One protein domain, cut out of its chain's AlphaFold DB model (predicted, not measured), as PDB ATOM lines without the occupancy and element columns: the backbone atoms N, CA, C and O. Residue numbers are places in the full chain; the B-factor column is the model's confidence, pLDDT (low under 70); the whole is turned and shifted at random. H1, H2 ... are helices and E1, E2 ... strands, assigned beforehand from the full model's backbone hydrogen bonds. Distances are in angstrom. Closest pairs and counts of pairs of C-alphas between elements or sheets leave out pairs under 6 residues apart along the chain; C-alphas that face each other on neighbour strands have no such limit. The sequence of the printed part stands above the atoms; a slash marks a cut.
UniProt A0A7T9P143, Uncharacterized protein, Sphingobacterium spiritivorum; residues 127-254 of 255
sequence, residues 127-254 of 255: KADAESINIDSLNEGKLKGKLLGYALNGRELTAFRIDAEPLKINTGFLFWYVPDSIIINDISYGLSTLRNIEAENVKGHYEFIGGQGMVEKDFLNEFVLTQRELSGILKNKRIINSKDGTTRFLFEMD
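What this domain is: This is residues 127 to 254 of the 255 residues of an uncharacterized protein of Sphingobacterium spiritivorum (UniProt A0A7T9P143). Two small three-stranded sheets, E1-E2-E3 and E4-E6-E5, meet at one end to make a V, with helix H3 in the angle between them. H2 covers the other face of the sheet E1-E2-E3, while H1 sits off to the side, and the loops round Phe 175 and Asn 201 make the two ends of the long axis. The 128 printed residues hold four named helices and six named strands, in the order H1 E1 E2 E3 H2 E4 H3 H4 E5 E6, both sheets being antiparallel and the class mixed. The whole is compact, with a radius of gyration of the C-alphas of 14.8 A and spans of 51 by 34 by 25 A.

How they stand to each other: E4, residues 205 to 211, E6, residues 246 to 253, and E5, residues 234 to 241, form a strongly twisted sheet in that order. N 208 and O 249 are 2.9 A apart, and N 240 and O 248 are 2.9 A apart, both within hydrogen-bond range; E5 and E6 are a hairpin. E5 bends by 58 degrees at residue 237. H3, residues 216 to 226, is on one face of this sheet in two layers, a helix layer and a sheet layer, at a height of 9.6 A, and runs across the strands at 74 degrees to E4 on the local plane. H4, residues 228 to 231, only just touches H3, with 3 pairs of C-alphas within 8 A, the closest being Val 224 and Ser 231 at 5.5 A. E4, H3, H4 and E5 form a split strand-helix-strand unit, two strands running the same way with E6 between them, with a right-handed crossover. E1, residues 147 to 153, E2, residues 156 to 161, and E3, residues 164 to 170, form a meander, each strand the antiparallel neighbour of the one before. N 151 and O 158 are 2.9 A apart, and N 159 and O 167 are 2.8 A apart, within hydrogen-bond range. The closest C-alphas of E2 and E4 are those of Phe 160 and Gly 211, 4.3 A apart. H3 is also on this sheet, over E1, with Ala 151 and Asp 218 their closest C-alphas at 5.4 A. H2, residues 180 to 188, is on the opposite face, at a height of 10.1 A, and runs along the strands. H1, residues 135 to 139, is on neither sheet. Every O i to N i+4 pair is within hydrogen-bond range in H1 and H2, and 6 of 7 in H3; H4 is too short for such a pair.

Where its parts are: E6 is 22.8 A from first to last C-alpha, E4 20.2 A, E5 20.0 A, E3 18.5 A, E1 17.5 A, E2 15.9 A and H3 15.2 A. H1 begins at C-alpha 135, (59.569, -24.548, -0.587), and E6 ends at C-alpha 253, (52.611, -17.761, 21.868).

The domain as a whole: The C-alphas farthest apart, of Phe 175 and Asn 201, are 51.4 A apart. The printed part has no cut. The link from H2 to E4, 16 residues, is long. Mean pLDDT of the printed part is 73.9; 44 residues are under 70, among them 172 to 179, 188 to 204 and 224 to 232.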
ATOM      1  N   LYS A 127      48.895 -23.690  -4.034       68.62
ATOM      2  CA  LYS A 127      48.613 -25.056  -3.622       68.62
ATOM      3  C   LYS A 127      47.523 -25.645  -4.528       68.62
ATOM      4  O   LYS A 127      46.356 -25.295  -4.406       68.62
ATOM      5  N   ALA A 128      47.911 -26.538  -5.432       52.22
ATOM      6  CA  ALA A 128      46.994 -27.477  -6.068       52.22
ATOM      7  C   ALA A 128      47.391 -28.867  -5.546       52.22
ATOM      8  O   ALA A 128      48.517 -29.301  -5.768       52.22
ATOM      9  N   ASP A 129      46.519 -29.496  -4.757       48.56
ATOM     10  CA  ASP A 129      46.578 -30.907  -4.318       48.56
ATOM     11  C   ASP A 129      47.593 -31.350  -3.231       48.56
ATOM     12  O   ASP A 129      47.503 -32.484  -2.764       48.56
ATOM     13  N   ALA A 130      48.523 -30.509  -2.758       48.78
ATOM     14  CA  ALA A 130      49.432 -30.846  -1.636       48.78
ATOM     15  C   ALA A 130      48.840 -30.472  -0.257       48.78
ATOM     16  O   ALA A 130      47.804 -29.830  -0.216       48.78
ATOM     17  N   GLU A 131      49.465 -30.810   0.885       55.31
ATOM     18  CA  GLU A 131      49.076 -30.292   2.223       55.31
ATOM     19  C   GLU A 131      49.750 -28.947   2.567       55.31
ATOM     20  O   GLU A 131      49.209 -28.165   3.353       55.31
ATOM     21  N   SER A 132      50.858 -28.606   1.904       66.88
ATOM     22  CA  SER A 132      51.656 -27.391   2.130       66.88
ATOM     23  C   SER A 132      52.271 -26.857   0.826       66.88
ATOM     24  O   SER A 132      52.234 -27.520  -0.213       66.88
ATOM     25  N   ILE A 133      52.808 -25.633   0.856       73.94
ATOM     26  CA  ILE A 133      53.553 -25.053  -0.273       73.94
ATOM     27  C   ILE A 133      54.925 -25.719  -0.375       73.94
ATOM     28  O   ILE A 133      55.651 -25.813   0.611       73.94
ATOM     29  N   ASN A 134      55.299 -26.136  -1.585       77.50
ATOM     30  CA  ASN A 134      56.620 -26.687  -1.859       77.50
ATOM     31  C   ASN A 134      57.683 -25.568  -1.839       77.50
ATOM     32  O   ASN A 134      57.692 -24.698  -2.714       77.50
ATOM     33  N   ILE A 135      58.563 -25.594  -0.834       78.81
ATOM     34  CA  ILE A 135      59.569 -24.548  -0.587       78.81
ATOM     35  C   ILE A 135      60.649 -24.514  -1.667       78.81
ATOM     36  O   ILE A 135      61.066 -23.431  -2.069       78.81
ATOM     37  N   ASP A 136      61.041 -25.664  -2.210       79.31
ATOM     38  CA  ASP A 136      62.018 -25.715  -3.301       79.31
ATOM     39  C   ASP A 136      61.464 -25.025  -4.553       79.31
ATOM     40  O   ASP A 136      62.118 -24.180  -5.156       79.31
ATOM     41  N   SER A 137      60.198 -25.283  -4.884       81.50
ATOM     42  CA  SER A 137      59.498 -24.637  -6.000       81.50
ATOM     43  C   SER A 137      59.309 -23.137  -5.779       81.50
ATOM     44  O   SER A 137      59.315 -22.373  -6.747       81.50
ATOM     45  N   LEU A 138      59.127 -22.708  -4.526       83.38
ATOM     46  CA  LEU A 138      59.082 -21.295  -4.159       83.38
ATOM     47  C   LEU A 138      60.446 -20.632  -4.397       83.38
ATOM     48  O   LEU A 138      60.517 -19.624  -5.097       83.38
ATOM     49  N   ASN A 139      61.520 -21.236  -3.886       82.81
ATOM     50  CA  ASN A 139      62.889 -20.734  -4.008       82.81
ATOM     51  C   ASN A 139      63.387 -20.715  -5.461       82.81
ATOM     52  O   ASN A 139      64.135 -19.824  -5.853       82.81
ATOM     53  N   GLU A 140      62.939 -21.667  -6.279       86.44
ATOM     54  CA  GLU A 140      63.216 -21.726  -7.718       86.44
ATOM     55  C   GLU A 140      62.338 -20.769  -8.552       86.44
ATOM     56  O   GLU A 140      62.465 -20.722  -9.775       86.44
ATOM     57  N   GLY A 141      61.420 -20.018  -7.928       83.88
ATOM     58  CA  GLY A 141      60.545 -19.052  -8.604       83.88
ATOM     59  C   GLY A 141      59.404 -19.671  -9.425       83.88
ATOM     60  O   GLY A 141      58.676 -18.955 -10.114       83.88
ATOM     61  N   LYS A 142      59.189 -20.990  -9.339       84.69
ATOM     62  CA  LYS A 142      58.149 -21.724 -10.093       84.69
ATOM     63  C   LYS A 142      56.719 -21.389  -9.654       84.69
ATOM     64  O   LYS A 142      55.761 -21.748 -10.338       84.69
ATOM     65  N   LEU A 143      56.562 -20.726  -8.508       84.69
ATOM     66  CA  LEU A 143      55.267 -20.328  -7.949       84.69
ATOM     67  C   LEU A 143      54.917 -18.854  -8.202       84.69
ATOM     68  O   LEU A 143      53.901 -18.377  -7.701       84.69
ATOM     69  N   LYS A 144      55.728 -18.136  -8.986       86.31
ATOM     70  CA  LYS A 144      55.485 -16.731  -9.326       86.31
ATOM     71  C   LYS A 144      54.079 -16.515  -9.896       86.31
ATOM     72  O   LYS A 144      53.628 -17.238 -10.781       86.31
ATOM     73  N   GLY A 145      53.398 -15.491  -9.392       82.69
ATOM     74  CA  GLY A 145      52.053 -15.087  -9.795       82.69
ATOM     75  C   GLY A 145      50.917 -15.902  -9.174       82.69
ATOM     76  O   GLY A 145      49.762 -15.527  -9.368       82.69
ATOM     77  N   LYS A 146      51.208 -16.969  -8.420       84.81
ATOM     78  CA  LYS A 146      50.175 -17.800  -7.791       84.81
ATOM     79  C   LYS A 146      49.565 -17.135  -6.557       84.81
ATOM     80  O   LYS A 146      50.253 -16.405  -5.838       84.81
ATOM     81  N   LEU A 147      48.280 -17.402  -6.311       84.44
ATOM     82  CA  LEU A 147      47.528 -16.860  -5.175       84.44
ATOM     83  C   LEU A 147      48.000 -17.482  -3.857       84.44
ATOM     84  O   LEU A 147      48.059 -18.708  -3.739       84.44
ATOM     85  N   LEU A 148      48.304 -16.628  -2.878       82.56
ATOM     86  CA  LEU A 148      48.846 -17.021  -1.575       82.56
ATOM     87  C   LEU A 148      48.092 -16.426  -0.377       82.56
ATOM     88  O   LEU A 148      48.206 -16.942   0.724       82.56
ATOM     89  N   GLY A 149      47.311 -15.369  -0.580       82.88
ATOM     90  CA  GLY A 149      46.467 -14.801   0.468       82.88
ATOM     91  C   GLY A 149      45.408 -13.878  -0.112       82.88
ATOM     92  O   GLY A 149      45.446 -13.533  -1.300       82.88
ATOM     93  N   TYR A 150      44.461 -13.456   0.717       86.06
ATOM     94  CA  TYR A 150      43.412 -12.528   0.298       86.06
ATOM     95  C   TYR A 150      42.935 -11.637   1.441       86.06
ATOM     96  O   TYR A 150      43.015 -11.992   2.611       86.06
ATOM     97  N   ALA A 151      42.382 -10.482   1.087       85.75
ATOM     98  CA  ALA A 151      41.625  -9.637   1.999       85.75
ATOM     99  C   ALA A 151      40.301  -9.227   1.360       85.75
ATOM    100  O   ALA A 151      40.241  -8.910   0.171       85.75
ATOM    101  N   LEU A 152      39.244  -9.207   2.169       82.38
ATOM    102  CA  LEU A 152      37.925  -8.728   1.776       82.38
ATOM    103  C   LEU A 152      37.646  -7.388   2.448       82.38
ATOM    104  O   LEU A 152      37.729  -7.259   3.669       82.38
ATOM    105  N   ASN A 153      37.295  -6.391   1.641       81.56
ATOM    106  CA  ASN A 153      36.865  -5.086   2.114       81.56
ATOM    107  C   ASN A 153      35.608  -4.648   1.354       81.56
ATOM    108  O   ASN A 153      35.664  -4.063   0.269       81.56
ATOM    109  N   GLY A 154      34.444  -4.971   1.917       78.75
ATOM    110  CA  GLY A 154      33.156  -4.692   1.291       78.75
ATOM    111  C   GLY A 154      32.988  -5.452  -0.026       78.75
ATOM    112  O   GLY A 154      32.822  -6.663  -0.028       78.75
ATOM    113  N   ARG A 155      32.997  -4.738  -1.159       74.62
ATOM    114  CA  ARG A 155      32.861  -5.333  -2.509       74.62
ATOM    115  C   ARG A 155      34.191  -5.476  -3.248       74.62
ATOM    116  O   ARG A 155      34.207  -5.720  -4.452       74.62
ATOM    117  N   GLU A 156      35.303  -5.272  -2.555       84.19
ATOM    118  CA  GLU A 156      36.640  -5.424  -3.111       84.19
ATOM    119  C   GLU A 156      37.332  -6.608  -2.441       84.19
ATOM    120  O   GLU A 156      37.434  -6.680  -1.216       84.19
ATOM    121  N   LEU A 157      37.820  -7.529  -3.266       86.06
ATOM    122  CA  LEU A 157      38.770  -8.552  -2.869       86.06
ATOM    123  C   LEU A 157      40.159  -8.113  -3.319       86.06
ATOM    124  O   LEU A 157      40.372  -7.830  -4.496       86.06
ATOM    125  N   THR A 158      41.107  -8.083  -2.392       89.00
ATOM    126  CA  THR A 158      42.529  -7.929  -2.704       89.00
ATOM    127  C   THR A 158      43.183  -9.298  -2.650       89.00
ATOM    128  O   THR A 158      43.104  -9.986  -1.639       89.00
ATOM    129  N   ALA A 159      43.804  -9.694  -3.750       88.06
ATOM    130  CA  ALA A 159      44.473 -10.969  -3.922       88.06
ATOM    131  C   ALA A 159      45.983 -10.783  -3.812       88.06
ATOM    132  O   ALA A 159      46.589 -10.093  -4.637       88.06
ATOM    133  N   PHE A 160      46.588 -11.414  -2.814       88.94
ATOM    134  CA  PHE A 160      48.024 -11.371  -2.582       88.94
ATOM    135  C   PHE A 160      48.681 -12.579  -3.245       88.94
ATOM    136  O   PHE A 160      48.293 -13.727  -3.013       88.94
ATOM    137  N   ARG A 161      49.673 -12.317  -4.096       88.31
ATOM    138  CA  ARG A 161      50.314 -13.318  -4.957       88.31
ATOM    139  C   ARG A 161      51.820 -13.343  -4.728       88.31
ATOM    140  O   ARG A 161      52.374 -12.404  -4.168       88.31
ATOM    141  N   ILE A 162      52.471 -14.423  -5.140       87.94
ATOM    142  CA  ILE A 162      53.927 -14.583  -5.015       87.94
ATOM    143  C   ILE A 162      54.629 -13.769  -6.107       87.94
ATOM    144  O   ILE A 162      54.318 -13.949  -7.283       87.94
ATOM    145  N   ASP A 163      55.580 -12.910  -5.734       88.94
ATOM    146  CA  ASP A 163      56.396 -12.093  -6.656       88.94
ATOM    147  C   ASP A 163      55.561 -11.333  -7.715       88.94
ATOM    148  O   ASP A 163      55.906 -11.239  -8.900       88.94
ATOM    149  N   ALA A 164      54.386 -10.860  -7.298       88.69
ATOM    150  CA  ALA A 164      53.472 -10.076  -8.107       88.69
ATOM    151  C   ALA A 164      52.688  -9.097  -7.231       88.69
ATOM    152  O   ALA A 164      52.274  -9.425  -6.118       88.69
ATOM    153  N   GLU A 165      52.421  -7.906  -7.767       89.75
ATOM    154  CA  GLU A 165      51.645  -6.894  -7.053       89.75
ATOM    155  C   GLU A 165      50.240  -7.403  -6.679       89.75
ATOM    156  O   GLU A 165      49.635  -8.178  -7.444       89.75
ATOM    157  N   PRO A 166      49.692  -6.959  -5.531       89.62
ATOM    158  CA  PRO A 166      48.335  -7.297  -5.127       89.62
ATOM    159  C   PRO A 166      47.317  -6.948  -6.214       89.62
ATOM    160  O   PRO A 166      47.293  -5.831  -6.733       89.62
ATOM    161  N   LEU A 167      46.448  -7.900  -6.551       88.12
ATOM    162  CA  LEU A 167      45.403  -7.695  -7.548       88.12
ATOM    163  C   LEU A 167      44.082  -7.365  -6.859       88.12
ATOM    164  O   LEU A 167      43.566  -8.155  -6.073       88.12
ATOM    165  N   LYS A 168      43.505  -6.214  -7.195       88.06
ATOM    166  CA  LYS A 168      42.183  -5.812  -6.709       88.06
ATOM    167  C   LYS A 168      41.097  -6.281  -7.662       88.06
ATOM    168  O   LYS A 168      41.153  -6.021  -8.863       88.06
ATOM    169  N   ILE A 169      40.091  -6.952  -7.118       79.38
ATOM    170  CA  ILE A 169      38.977  -7.518  -7.863       79.38
ATOM    171  C   ILE A 169      37.666  -7.061  -7.238       79.38
ATOM    172  O   ILE A 169      37.421  -7.251  -6.050       79.38
ATOM    173  N   ASN A 170      36.787  -6.501  -8.065       77.88
ATOM    174  CA  ASN A 170      35.426  -6.202  -7.648       77.88
ATOM    175  C   ASN A 170      34.617  -7.505  -7.565       77.88
ATOM    176  O   ASN A 170      34.454  -8.209  -8.563       77.88
ATOM    177  N   THR A 171      34.109  -7.821  -6.376       70.38
ATOM    178  CA  THR A 171      33.278  -9.005  -6.101       70.38
ATOM    179  C   THR A 171      31.799  -8.760  -6.411       70.38
ATOM    180  O   THR A 171      30.959  -9.647  -6.231       70.38
ATOM    181  N   GLY A 172      31.468  -7.563  -6.902       61.03
ATOM    182  CA  GLY A 172      30.153  -7.188  -7.391       61.03
ATOM    183  C   GLY A 172      30.083  -6.964  -8.900       61.03
ATOM    184  O   GLY A 172      31.056  -6.616  -9.566       61.03
ATOM    185  N   PHE A 173      28.871  -7.112  -9.429       52.09
ATOM    186  CA  PHE A 173      28.501  -6.757 -10.792       52.09
ATOM    187  C   PHE A 173      27.125  -6.088 -10.779       52.09
ATOM    188  O   PHE A 173      26.137  -6.698 -10.371       52.09
ATOM    189  N   LEU A 174      27.044  -4.832 -11.227       54.72
ATOM    190  CA  LEU A 174      25.824  -4.017 -11.145       54.72
ATOM    191  C   LEU A 174      25.270  -3.967  -9.701       54.72
ATOM    192  O   LEU A 174      25.916  -3.429  -8.802       54.72
ATOM    193  N   PHE A 175      24.078  -4.520  -9.472       48.50
ATOM    194  CA  PHE A 175      23.406  -4.596  -8.169       48.50
ATOM    195  C   PHE A 175      23.602  -5.945  -7.459       48.50
ATOM    196  O   PHE A 175      23.030  -6.176  -6.394       48.50
ATOM    197  N   TRP A 176      24.426  -6.822  -8.029       50.09
ATOM    198  CA  TRP A 176      24.741  -8.143  -7.506       50.09
ATOM    199  C   TRP A 176      26.103  -8.119  -6.817       50.09
ATOM    200  O   TRP A 176      27.032  -7.471  -7.295       50.09
ATOM    201  N   TYR A 177      26.233  -8.827  -5.700       59.44
ATOM    202  CA  TYR A 177      27.522  -9.082  -5.065       59.44
ATOM    203  C   TYR A 177      27.584 -10.531  -4.606       59.44
ATOM    204  O   TYR A 177      26.564 -11.123  -4.239       59.44
ATOM    205  N   VAL A 178      28.779 -11.106  -4.660       64.81
ATOM    206  CA  VAL A 178      29.043 -12.432  -4.112       64.81
ATOM    207  C   VAL A 178      29.227 -12.263  -2.603       64.81
ATOM    208  O   VAL A 178      30.100 -11.496  -2.204       64.81
ATOM    209  N   PRO A 179      28.411 -12.907  -1.750       67.19
ATOM    210  CA  PRO A 179      28.593 -12.827  -0.309       67.19
ATOM    211  C   PRO A 179      29.974 -13.328   0.108       67.19
ATOM    212  O   PRO A 179      30.415 -14.381  -0.362       67.19
ATOM    213  N   ASP A 180      30.594 -12.625   1.053       74.06
ATOM    214  CA  ASP A 180      31.921 -12.946   1.586       74.06
ATOM    215  C   ASP A 180      32.031 -14.405   2.028       74.06
ATOM    216  O   ASP A 180      33.027 -15.058   1.755       74.06
ATOM    217  N   SER A 181      30.979 -14.971   2.625       68.88
ATOM    218  CA  SER A 181      30.968 -16.373   3.060       68.88
ATOM    219  C   SER A 181      31.140 -17.385   1.921       68.88
ATOM    220  O   SER A 181      31.712 -18.448   2.148       68.88
ATOM    221  N   ILE A 182      30.673 -17.079   0.706       69.81
ATOM    222  CA  ILE A 182      30.892 -17.933  -0.474       69.81
ATOM    223  C   ILE A 182      32.337 -17.808  -0.931       69.81
ATOM    224  O   ILE A 182      33.000 -18.816  -1.150       69.81
ATOM    225  N   ILE A 183      32.811 -16.564  -1.035       73.00
ATOM    226  CA  ILE A 183      34.172 -16.248  -1.460       73.00
ATOM    227  C   ILE A 183      35.173 -16.939  -0.536       73.00
ATOM    228  O   ILE A 183      36.050 -17.653  -1.005       73.00
ATOM    229  N   ILE A 184      34.993 -16.784   0.777       73.75
ATOM    230  CA  ILE A 184      35.808 -17.422   1.808       73.75
ATOM    231  C   ILE A 184      35.762 -18.940   1.646       73.75
ATOM    232  O   ILE A 184      36.807 -19.570   1.651       73.75
ATOM    233  N   ASN A 185      34.588 -19.553   1.475       70.25
ATOM    234  CA  ASN A 185      34.496 -21.011   1.366       70.25
ATOM    235  C   ASN A 185      35.224 -21.563   0.126       70.25
ATOM    236  O   ASN A 185      35.923 -22.567   0.222       70.25
ATOM    237  N   ASP A 186      35.088 -20.901  -1.024       67.56
ATOM    238  CA  ASP A 186      35.728 -21.345  -2.266       67.56
ATOM    239  C   ASP A 186      37.244 -21.012  -2.298       67.56
ATOM    240  O   ASP A 186      38.015 -21.762  -2.893       67.56
ATOM    241  N   ILE A 187      37.703 -19.922  -1.660       73.19
ATOM    242  CA  ILE A 187      39.134 -19.547  -1.593       73.19
ATOM    243  C   ILE A 187      39.875 -20.312  -0.494       73.19
ATOM    244  O   ILE A 187      40.969 -20.818  -0.741       73.19
ATOM    245  N   SER A 188      39.298 -20.428   0.705       64.75
ATOM    246  CA  SER A 188      39.921 -21.119   1.845       64.75
ATOM    247  C   SER A 188      40.130 -22.612   1.589       64.75
ATOM    248  O   SER A 188      40.945 -23.229   2.262       64.75
ATOM    249  N   TYR A 189      39.450 -23.206   0.603       59.38
ATOM    250  CA  TYR A 189      39.768 -24.559   0.143       59.38
ATOM    251  C   TYR A 189      41.173 -24.650  -0.485       59.38
ATOM    252  O   TYR A 189      41.864 -25.652  -0.318       59.38
ATOM    253  N   GLY A 190      41.614 -23.597  -1.185       52.97
ATOM    254  CA  GLY A 190      42.925 -23.525  -1.837       52.97
ATOM    255  C   GLY A 190      44.023 -22.883  -0.984       52.97
ATOM    256  O   GLY A 190      45.205 -23.045  -1.282       52.97
ATOM    257  N   LEU A 191      43.659 -22.170   0.086       60.56
ATOM    258  CA  LEU A 191      44.611 -21.527   0.986       60.56
ATOM    259  C   LEU A 191      44.834 -22.369   2.234       60.56
ATOM    260  O   LEU A 191      43.918 -22.692   2.983       60.56
ATOM    261  N   SER A 192      46.091 -22.711   2.472       56.31
ATOM    262  CA  SER A 192      46.520 -23.320   3.717       56.31
ATOM    263  C   SER A 192      47.568 -22.419   4.328       56.31
ATOM    264  O   SER A 192      48.642 -22.228   3.759       56.31
ATOM    265  N   THR A 193      47.230 -21.862   5.488       52.97
ATOM    266  CA  THR A 193      48.172 -21.191   6.376       52.97
ATOM    267  C   THR A 193      49.260 -22.197   6.731       52.97
ATOM    268  O   THR A 193      49.000 -23.143   7.479       52.97
ATOM    269  N   LEU A 194      50.447 -22.046   6.146       54.19
ATOM    270  CA  LEU A 194      51.582 -22.916   6.433       54.19
ATOM    271  C   LEU A 194      51.809 -23.003   7.938       54.19
ATOM    272  O   LEU A 194      52.004 -21.993   8.609       54.19
ATOM    273  N   ARG A 195      51.817 -24.232   8.454       52.53
ATOM    274  CA  ARG A 195      52.482 -24.528   9.714       52.53
ATOM    275  C   ARG A 195      53.974 -24.633   9.411       52.53
ATOM    276  O   ARG A 195      54.433 -25.666   8.950       52.53
ATOM    277  N   ASN A 196      54.668 -23.538   9.705       52.41
ATOM    278  CA  ASN A 196      56.042 -23.499  10.185       52.41
ATOM    279  C   ASN A 196      57.119 -24.119   9.275       52.41
ATOM    280  O   ASN A 196      57.430 -25.299   9.384       52.41
ATOM    281  N   ILE A 197      57.762 -23.295   8.442       52.53
ATOM    282  CA  ILE A 197      58.983 -23.704   7.722       52.53
ATOM    283  C   ILE A 197      60.164 -23.862   8.693       52.53
ATOM    284  O   ILE A 197      60.993 -24.747   8.508       52.53
ATOM    285  N   GLU A 198      60.224 -23.048   9.752       46.81
ATOM    286  CA  GLU A 198      61.330 -23.055  10.726       46.81
ATOM    287  C   GLU A 198      60.977 -23.715  12.080       46.81
ATOM    288  O   GLU A 198      61.861 -24.019  12.881       46.81
ATOM    289  N   ALA A 199      59.689 -23.979  12.329       43.84
ATOM    290  CA  ALA A 199      59.107 -24.582  13.541       43.84
ATOM    291  C   ALA A 199      59.601 -25.949  13.996       43.84
ATOM    292  O   ALA A 199      59.348 -26.341  15.137       43.84
ATOM    293  N   GLU A 200      60.285 -26.693  13.137       46.53
ATOM    294  CA  GLU A 200      60.965 -27.898  13.609       46.53
ATOM    295  C   GLU A 200      62.138 -27.554  14.545       46.53
ATOM    296  O   GLU A 200      62.539 -28.396  15.346       46.53
ATOM    297  N   ASN A 201      62.630 -26.304  14.540       49.56
ATOM    298  CA  ASN A 201      63.851 -25.923  15.250       49.56
ATOM    299  C   ASN A 201      63.644 -25.086  16.529       49.56
ATOM    300  O   ASN A 201      64.537 -25.083  17.377       49.56
ATOM    301  N   VAL A 202      62.504 -24.402  16.735       59.09
ATOM    302  CA  VAL A 202      62.276 -23.558  17.935       59.09
ATOM    303  C   VAL A 202      60.838 -23.668  18.461       59.09
ATOM    304  O   VAL A 202      59.884 -23.220  17.827       59.09
ATOM    305  N   LYS A 203      60.662 -24.230  19.667       63.94
ATOM    306  CA  LYS A 203      59.345 -24.313  20.326       63.94
ATOM    307  C   LYS A 203      58.753 -22.913  20.549       63.94
ATOM    308  O   LYS A 203      59.449 -22.002  20.985       63.94
ATOM    309  N   GLY A 204      57.454 -22.762  20.286       64.62
ATOM    310  CA  GLY A 204      56.697 -21.537  20.581       64.62
ATOM    311  C   GLY A 204      56.741 -20.441  19.515       64.62
ATOM    312  O   GLY A 204      56.065 -19.433  19.696       64.62
ATOM    313  N   HIS A 205      57.470 -20.644  18.414       72.06
ATOM    314  CA  HIS A 205      57.541 -19.703  17.295       72.06
ATOM    315  C   HIS A 205      56.760 -20.249  16.097       72.06
ATOM    316  O   HIS A 205      56.808 -21.447  15.818       72.06
ATOM    317  N   TYR A 206      56.036 -19.378  15.399       73.44
ATOM    318  CA  TYR A 206      55.218 -19.720  14.240       73.44
ATOM    319  C   TYR A 206      55.525 -18.765  13.098       73.44
ATOM    320  O   TYR A 206      55.287 -17.566  13.210       73.44
ATOM    321  N   GLU A 207      56.017 -19.293  11.984       78.75
ATOM    322  CA  GLU A 207      56.136 -18.530  10.747       78.75
ATOM    323  C   GLU A 207      54.978 -18.860   9.801       78.75
ATOM    324  O   GLU A 207      54.751 -20.024   9.454       78.75
ATOM    325  N   PHE A 208      54.282 -17.817   9.351       80.38
ATOM    326  CA  PHE A 208      53.287 -17.890   8.289       80.38
ATOM    327  C   PHE A 208      53.732 -17.091   7.070       80.38
ATOM    328  O   PHE A 208      54.483 -16.121   7.172       80.38
ATOM    329  N   ILE A 209      53.224 -17.479   5.905       81.25
ATOM    330  CA  ILE A 209      53.550 -16.845   4.630       81.25
ATOM    331  C   ILE A 209      52.277 -16.261   4.030       81.25
ATOM    332  O   ILE A 209      51.275 -16.961   3.915       81.25
ATOM    333  N   GLY A 210      52.349 -15.003   3.615       84.50
ATOM    334  CA  GLY A 210      51.375 -14.346   2.753       84.50
ATOM    335  C   GLY A 210      51.998 -13.923   1.421       84.50
ATOM    336  O   GLY A 210      53.216 -13.969   1.224       84.50
ATOM    337  N   GLY A 211      51.155 -13.488   0.486       86.94
ATOM    338  CA  GLY A 211      51.624 -12.942  -0.790       86.94
ATOM    339  C   GLY A 211      52.362 -11.608  -0.635       86.94
ATOM    340  O   GLY A 211      52.385 -10.993   0.435       86.94
ATOM    341  N   GLN A 212      52.984 -11.149  -1.716       89.00
ATOM    342  CA  GLN A 212      53.747  -9.907  -1.744       89.00
ATOM    343  C   GLN A 212      52.884  -8.702  -1.355       89.00
ATOM    344  O   GLN A 212      51.783  -8.518  -1.872       89.00
ATOM    345  N   GLY A 213      53.412  -7.850  -0.471       87.38
ATOM    346  CA  GLY A 213      52.763  -6.593  -0.084       87.38
ATOM    347  C   GLY A 213      51.559  -6.763   0.844       87.38
ATOM    348  O   GLY A 213      50.842  -5.793   1.086       87.38
ATOM    349  N   MET A 214      51.332  -7.971   1.364       89.50
ATOM    350  CA  MET A 214      50.308  -8.227   2.369       89.50
ATOM    351  C   MET A 214      50.702  -7.578   3.694       89.50
ATOM    352  O   MET A 214      51.797  -7.798   4.204       89.50
ATOM    353  N   VAL A 215      49.813  -6.770   4.263       87.94
ATOM    354  CA  VAL A 215      50.045  -6.135   5.566       87.94
ATOM    355  C   VAL A 215      49.479  -6.989   6.697       87.94
ATOM    356  O   VAL A 215      48.585  -7.806   6.486       87.94
ATOM    357  N   GLU A 216      49.954  -6.749   7.919       82.56
ATOM    358  CA  GLU A 216      49.527  -7.466   9.129       82.56
ATOM    359  C   GLU A 216      48.015  -7.582   9.271       82.56
ATOM    360  O   GLU A 216      47.482  -8.659   9.506       82.56
ATOM    361  N   LYS A 217      47.320  -6.454   9.117       84.62
ATOM    362  CA  LYS A 217      45.873  -6.379   9.285       84.62
ATOM    363  C   LYS A 217      45.149  -7.321   8.325       84.62
ATOM    364  O   LYS A 217      44.210  -7.998   8.727       84.62
ATOM    365  N   ASP A 218      45.583  -7.348   7.071       84.25
ATOM    366  CA  ASP A 218      44.982  -8.177   6.030       84.25
ATOM    367  C   ASP A 218      45.268  -9.656   6.292       84.25
ATOM    368  O   ASP A 218      44.361 -10.481   6.201       84.25
ATOM    369  N   PHE A 219      46.495  -9.970   6.721       82.06
ATOM    370  CA  PHE A 219      46.878 -11.318   7.131       82.06
ATOM    371  C   PHE A 219      46.066 -11.808   8.331       82.06
ATOM    372  O   PHE A 219      45.518 -12.903   8.294       82.06
ATOM    373  N   LEU A 220      45.920 -10.998   9.381       77.38
ATOM    374  CA  LEU A 220      45.146 -11.361  10.569       77.38
ATOM    375  C   LEU A 220      43.662 -11.560  10.256       77.38
ATOM    376  O   LEU A 220      43.045 -12.468  10.808       77.38
ATOM    377  N   ASN A 221      43.092 -10.756   9.356       74.44
ATOM    378  CA  ASN A 221      41.713 -10.946   8.910       74.44
ATOM    379  C   ASN A 221      41.523 -12.321   8.252       74.44
ATOM    380  O   ASN A 221      40.541 -12.997   8.541       74.44
ATOM    381  N   GLU A 222      42.466 -12.759   7.414       73.12
ATOM    382  CA  GLU A 222      42.461 -14.109   6.836       73.12
ATOM    383  C   GLU A 222      42.710 -15.192   7.904       73.12
ATOM    384  O   GLU A 222      42.021 -16.216   7.962       73.12
ATOM    385  N   PHE A 223      43.682 -14.954   8.783       72.94
ATOM    386  CA  PHE A 223      44.137 -15.904   9.791       72.94
ATOM    387  C   PHE A 223      43.055 -16.209  10.832       72.94
ATOM    388  O   PHE A 223      42.840 -17.365  11.181       72.94
ATOM    389  N   VAL A 224      42.305 -15.202  11.286       65.19
ATOM    390  CA  VAL A 224      41.174 -15.384  12.215       65.19
ATOM    391  C   VAL A 224      40.065 -16.239  11.591       65.19
ATOM    392  O   VAL A 224      39.413 -17.012  12.294       65.19
ATOM    393  N   LEU A 225      39.844 -16.118  10.277       63.66
ATOM    394  CA  LEU A 225      38.809 -16.871   9.563       63.66
ATOM    395  C   LEU A 225      39.170 -18.351   9.388       63.66
ATOM    396  O   LEU A 225      38.275 -19.193   9.364       63.66
ATOM    397  N   THR A 226      40.460 -18.665   9.272       64.69
ATOM    398  CA  THR A 226      40.963 -20.014   8.959       64.69
ATOM    399  C   THR A 226      41.522 -20.757  10.175       64.69
ATOM    400  O   THR A 226      41.426 -21.978  10.241       64.69
ATOM    401  N   GLN A 227      42.068 -20.036  11.159       68.25
ATOM    402  CA  GLN A 227      42.783 -20.556  12.331       68.25
ATOM    403  C   GLN A 227      42.336 -19.844  13.620       68.25
ATOM    404  O   GLN A 227      43.151 -19.386  14.427       68.25
ATOM    405  N   ARG A 228      41.016 -19.746  13.828       65.12
ATOM    406  CA  ARG A 228      40.403 -18.997  14.940       65.12
ATOM    407  C   ARG A 228      41.003 -19.334  16.311       65.12
ATOM    408  O   ARG A 228      41.234 -18.428  17.104       65.12
ATOM    409  N   GLU A 229      41.290 -20.607  16.568       63.88
ATOM    410  CA  GLU A 229      41.856 -21.076  17.842       63.88
ATOM    411  C   GLU A 229      43.294 -20.588  18.082       63.88
ATOM    412  O   GLU A 229      43.622 -20.202  19.199       63.88
ATOM    413  N   LEU A 230      44.138 -20.534  17.044       64.94
ATOM    414  CA  LEU A 230      45.520 -20.042  17.152       64.94
ATOM    415  C   LEU A 230      45.579 -18.509  17.179       64.94
ATOM    416  O   LEU A 230      46.425 -17.931  17.855       64.94
ATOM    417  N   SER A 231      44.655 -17.838  16.485       63.50
ATOM    418  CA  SER A 231      44.624 -16.371  16.384       63.50
ATOM    419  C   SER A 231      44.448 -15.643  17.721       63.50
ATOM    420  O   SER A 231      44.902 -14.512  17.854       63.50
ATOM    421  N   GLY A 232      43.833 -16.284  18.720       65.06
ATOM    422  CA  GLY A 232      43.657 -15.705  20.057       65.06
ATOM    423  C   GLY A 232      44.870 -15.833  20.982       65.06
ATOM    424  O   GLY A 232      44.863 -15.227  22.047       65.06
ATOM    425  N   ILE A 233      45.873 -16.630  20.600       71.50
ATOM    426  CA  ILE A 233      47.005 -17.020  21.461       71.50
ATOM    427  C   ILE A 233      48.333 -16.545  20.862       71.50
ATOM    428  O   ILE A 233      49.354 -16.552  21.531       71.50
ATOM    429  N   LEU A 234      48.353 -16.132  19.596       71.19
ATOM    430  CA  LEU A 234      49.571 -15.742  18.899       71.19
ATOM    431  C   LEU A 234      49.703 -14.221  18.804       71.19
ATOM    432  O   LEU A 234      48.817 -13.546  18.281       71.19
ATOM    433  N   LYS A 235      50.851 -13.681  19.229       75.44
ATOM    434  CA  LYS A 235      51.230 -12.281  18.992       75.44
ATOM    435  C   LYS A 235      52.231 -12.180  17.856       75.44
ATOM    436  O   LYS A 235      53.270 -12.838  17.877       75.44
ATOM    437  N   ASN A 236      51.934 -11.317  16.887       70.06
ATOM    438  CA  ASN A 236      52.879 -11.001  15.828       70.06
ATOM    439  C   ASN A 236      54.078 -10.251  16.416       70.06
ATOM    440  O   ASN A 236      53.928  -9.290  17.173       70.06
ATOM    441  N   LYS A 237      55.274 -10.688  16.043       78.31
ATOM    442  CA  LYS A 237      56.542 -10.077  16.433       78.31
ATOM    443  C   LYS A 237      57.168  -9.299  15.299       78.31
ATOM    444  O   LYS A 237      57.786  -8.262  15.536       78.31
ATOM    445  N   ARG A 238      57.078  -9.822  14.074       81.69
ATOM    446  CA  ARG A 238      57.826  -9.277  12.945       81.69
ATOM    447  C   ARG A 238      57.219  -9.667  11.607       81.69
ATOM    448  O   ARG A 238      56.820 -10.806  11.395       81.69
ATOM    449  N   ILE A 239      57.273  -8.715  10.680       84.50
ATOM    450  CA  ILE A 239      56.942  -8.909   9.270       84.50
ATOM    451  C   ILE A 239      58.212  -8.756   8.440       84.50
ATOM    452  O   ILE A 239      58.977  -7.808   8.639       84.50
ATOM    453  N   ILE A 240      58.453  -9.697   7.530       84.69
ATOM    454  CA  ILE A 240      59.637  -9.720   6.668       84.69
ATOM    455  C   ILE A 240      59.194  -9.846   5.213       84.69
ATOM    456  O   ILE A 240      58.549 -10.818   4.838       84.69
ATOM    457  N   ASN A 241      59.597  -8.893   4.373       84.44
ATOM    458  CA  ASN A 241      59.483  -9.042   2.924       84.44
ATOM    459  C   ASN A 241      60.656  -9.894   2.436       84.44
ATOM    460  O   ASN A 241      61.811  -9.467   2.518       84.44
ATOM    461  N   SER A 242      60.363 -11.108   1.980       84.12
ATOM    462  CA  SER A 242      61.373 -12.062   1.534       84.12
ATOM    463  C   SER A 242      61.758 -11.823   0.071       84.12
ATOM    464  O   SER A 242      60.997 -11.269  -0.724       84.12
ATOM    465  N   LYS A 243      62.973 -12.248  -0.295       84.38
ATOM    466  CA  LYS A 243      63.499 -12.146  -1.669       84.38
ATOM    467  C   LYS A 243      62.792 -13.078  -2.655       84.38
ATOM    468  O   LYS A 243      62.892 -12.859  -3.854       84.38
ATOM    469  N   ASP A 244      62.093 -14.089  -2.150       81.31
ATOM    470  CA  ASP A 244      61.265 -15.019  -2.929       81.31
ATOM    471  C   ASP A 244      59.915 -14.409  -3.372       81.31
ATOM    472  O   ASP A 244      59.086 -15.098  -3.965       81.31
ATOM    473  N   GLY A 245      59.671 -13.127  -3.067       82.38
ATOM    474  CA  GLY A 245      58.435 -12.433  -3.416       82.38
ATOM    475  C   GLY A 245      57.259 -12.753  -2.490       82.38
ATOM    476  O   GLY A 245      56.108 -12.577  -2.887       82.38
ATOM    477  N   THR A 246      57.518 -13.220  -1.268       87.50
ATOM    478  CA  THR A 246      56.500 -13.442  -0.229       87.50
ATOM    479  C   THR A 246      56.656 -12.490   0.954       87.50
ATOM    480  O   THR A 246      57.708 -11.882   1.167       87.50
ATOM    481  N   THR A 247      55.598 -12.384   1.756       87.12
ATOM    482  CA  THR A 247      55.624 -11.702   3.052       87.12
ATOM    483  C   THR A 247      55.590 -12.755   4.156       87.12
ATOM    484  O   THR A 247      54.705 -13.605   4.159       87.12
ATOM    485  N   ARG A 248      56.542 -12.720   5.090       86.06
ATOM    486  CA  ARG A 248      56.612 -13.635   6.237       86.06
ATOM    487  C   ARG A 248      56.106 -12.951   7.493       86.06
ATOM    488  O   ARG A 248      56.502 -11.817   7.768       86.06
ATOM    489  N   PHE A 249      55.275 -13.648   8.252       84.69
ATOM    490  CA  PHE A 249      54.722 -13.194   9.521       84.69
ATOM    491  C   PHE A 249      55.192 -14.129  10.631       84.69
ATOM    492  O   PHE A 249      54.864 -15.315  10.627       84.69
ATOM    493  N   LEU A 250      55.971 -13.591  11.562       83.44
ATOM    494  CA  LEU A 250      56.546 -14.325  12.684       83.44
ATOM    495  C   LEU A 250      55.720 -14.054  13.935       83.44
ATOM    496  O   LEU A 250      55.652 -12.917  14.403       83.44
ATOM    497  N   PHE A 251      55.126 -15.102  14.484       78.56
ATOM    498  CA  PHE A 251      54.314 -15.066  15.688       78.56
ATOM    499  C   PHE A 251      54.946 -15.883  16.812       78.56
ATOM    500  O   PHE A 251      55.631 -16.875  16.569       78.56
ATOM    501  N   GLU A 252      54.643 -15.504  18.046       79.31
ATOM    502  CA  GLU A 252      54.967 -16.267  19.255       79.31
ATOM    503  C   GLU A 252      53.696 -16.507  20.074       79.31
ATOM    504  O   GLU A 252      52.743 -15.728  19.975       79.31
ATOM    505  N   MET A 253      53.677 -17.574  20.877       74.44
ATOM    506  CA  MET A 253      52.611 -17.761  21.868       74.44
ATOM    507  C   MET A 253      52.661 -16.643  22.911       74.44
ATOM    508  O   MET A 253      53.728 -16.313  23.423       74.44
ATOM    509  N   ASP A 254      51.502 -16.068  23.204       66.31
ATOM    510  CA  ASP A 254      51.284 -15.212  24.362       66.31
ATOM    511  C   ASP A 254      51.302 -16.120  25.605       66.31
ATOM    512  O   ASP A 254      50.532 -17.083  25.665       66.31
TER     513      ASP A 254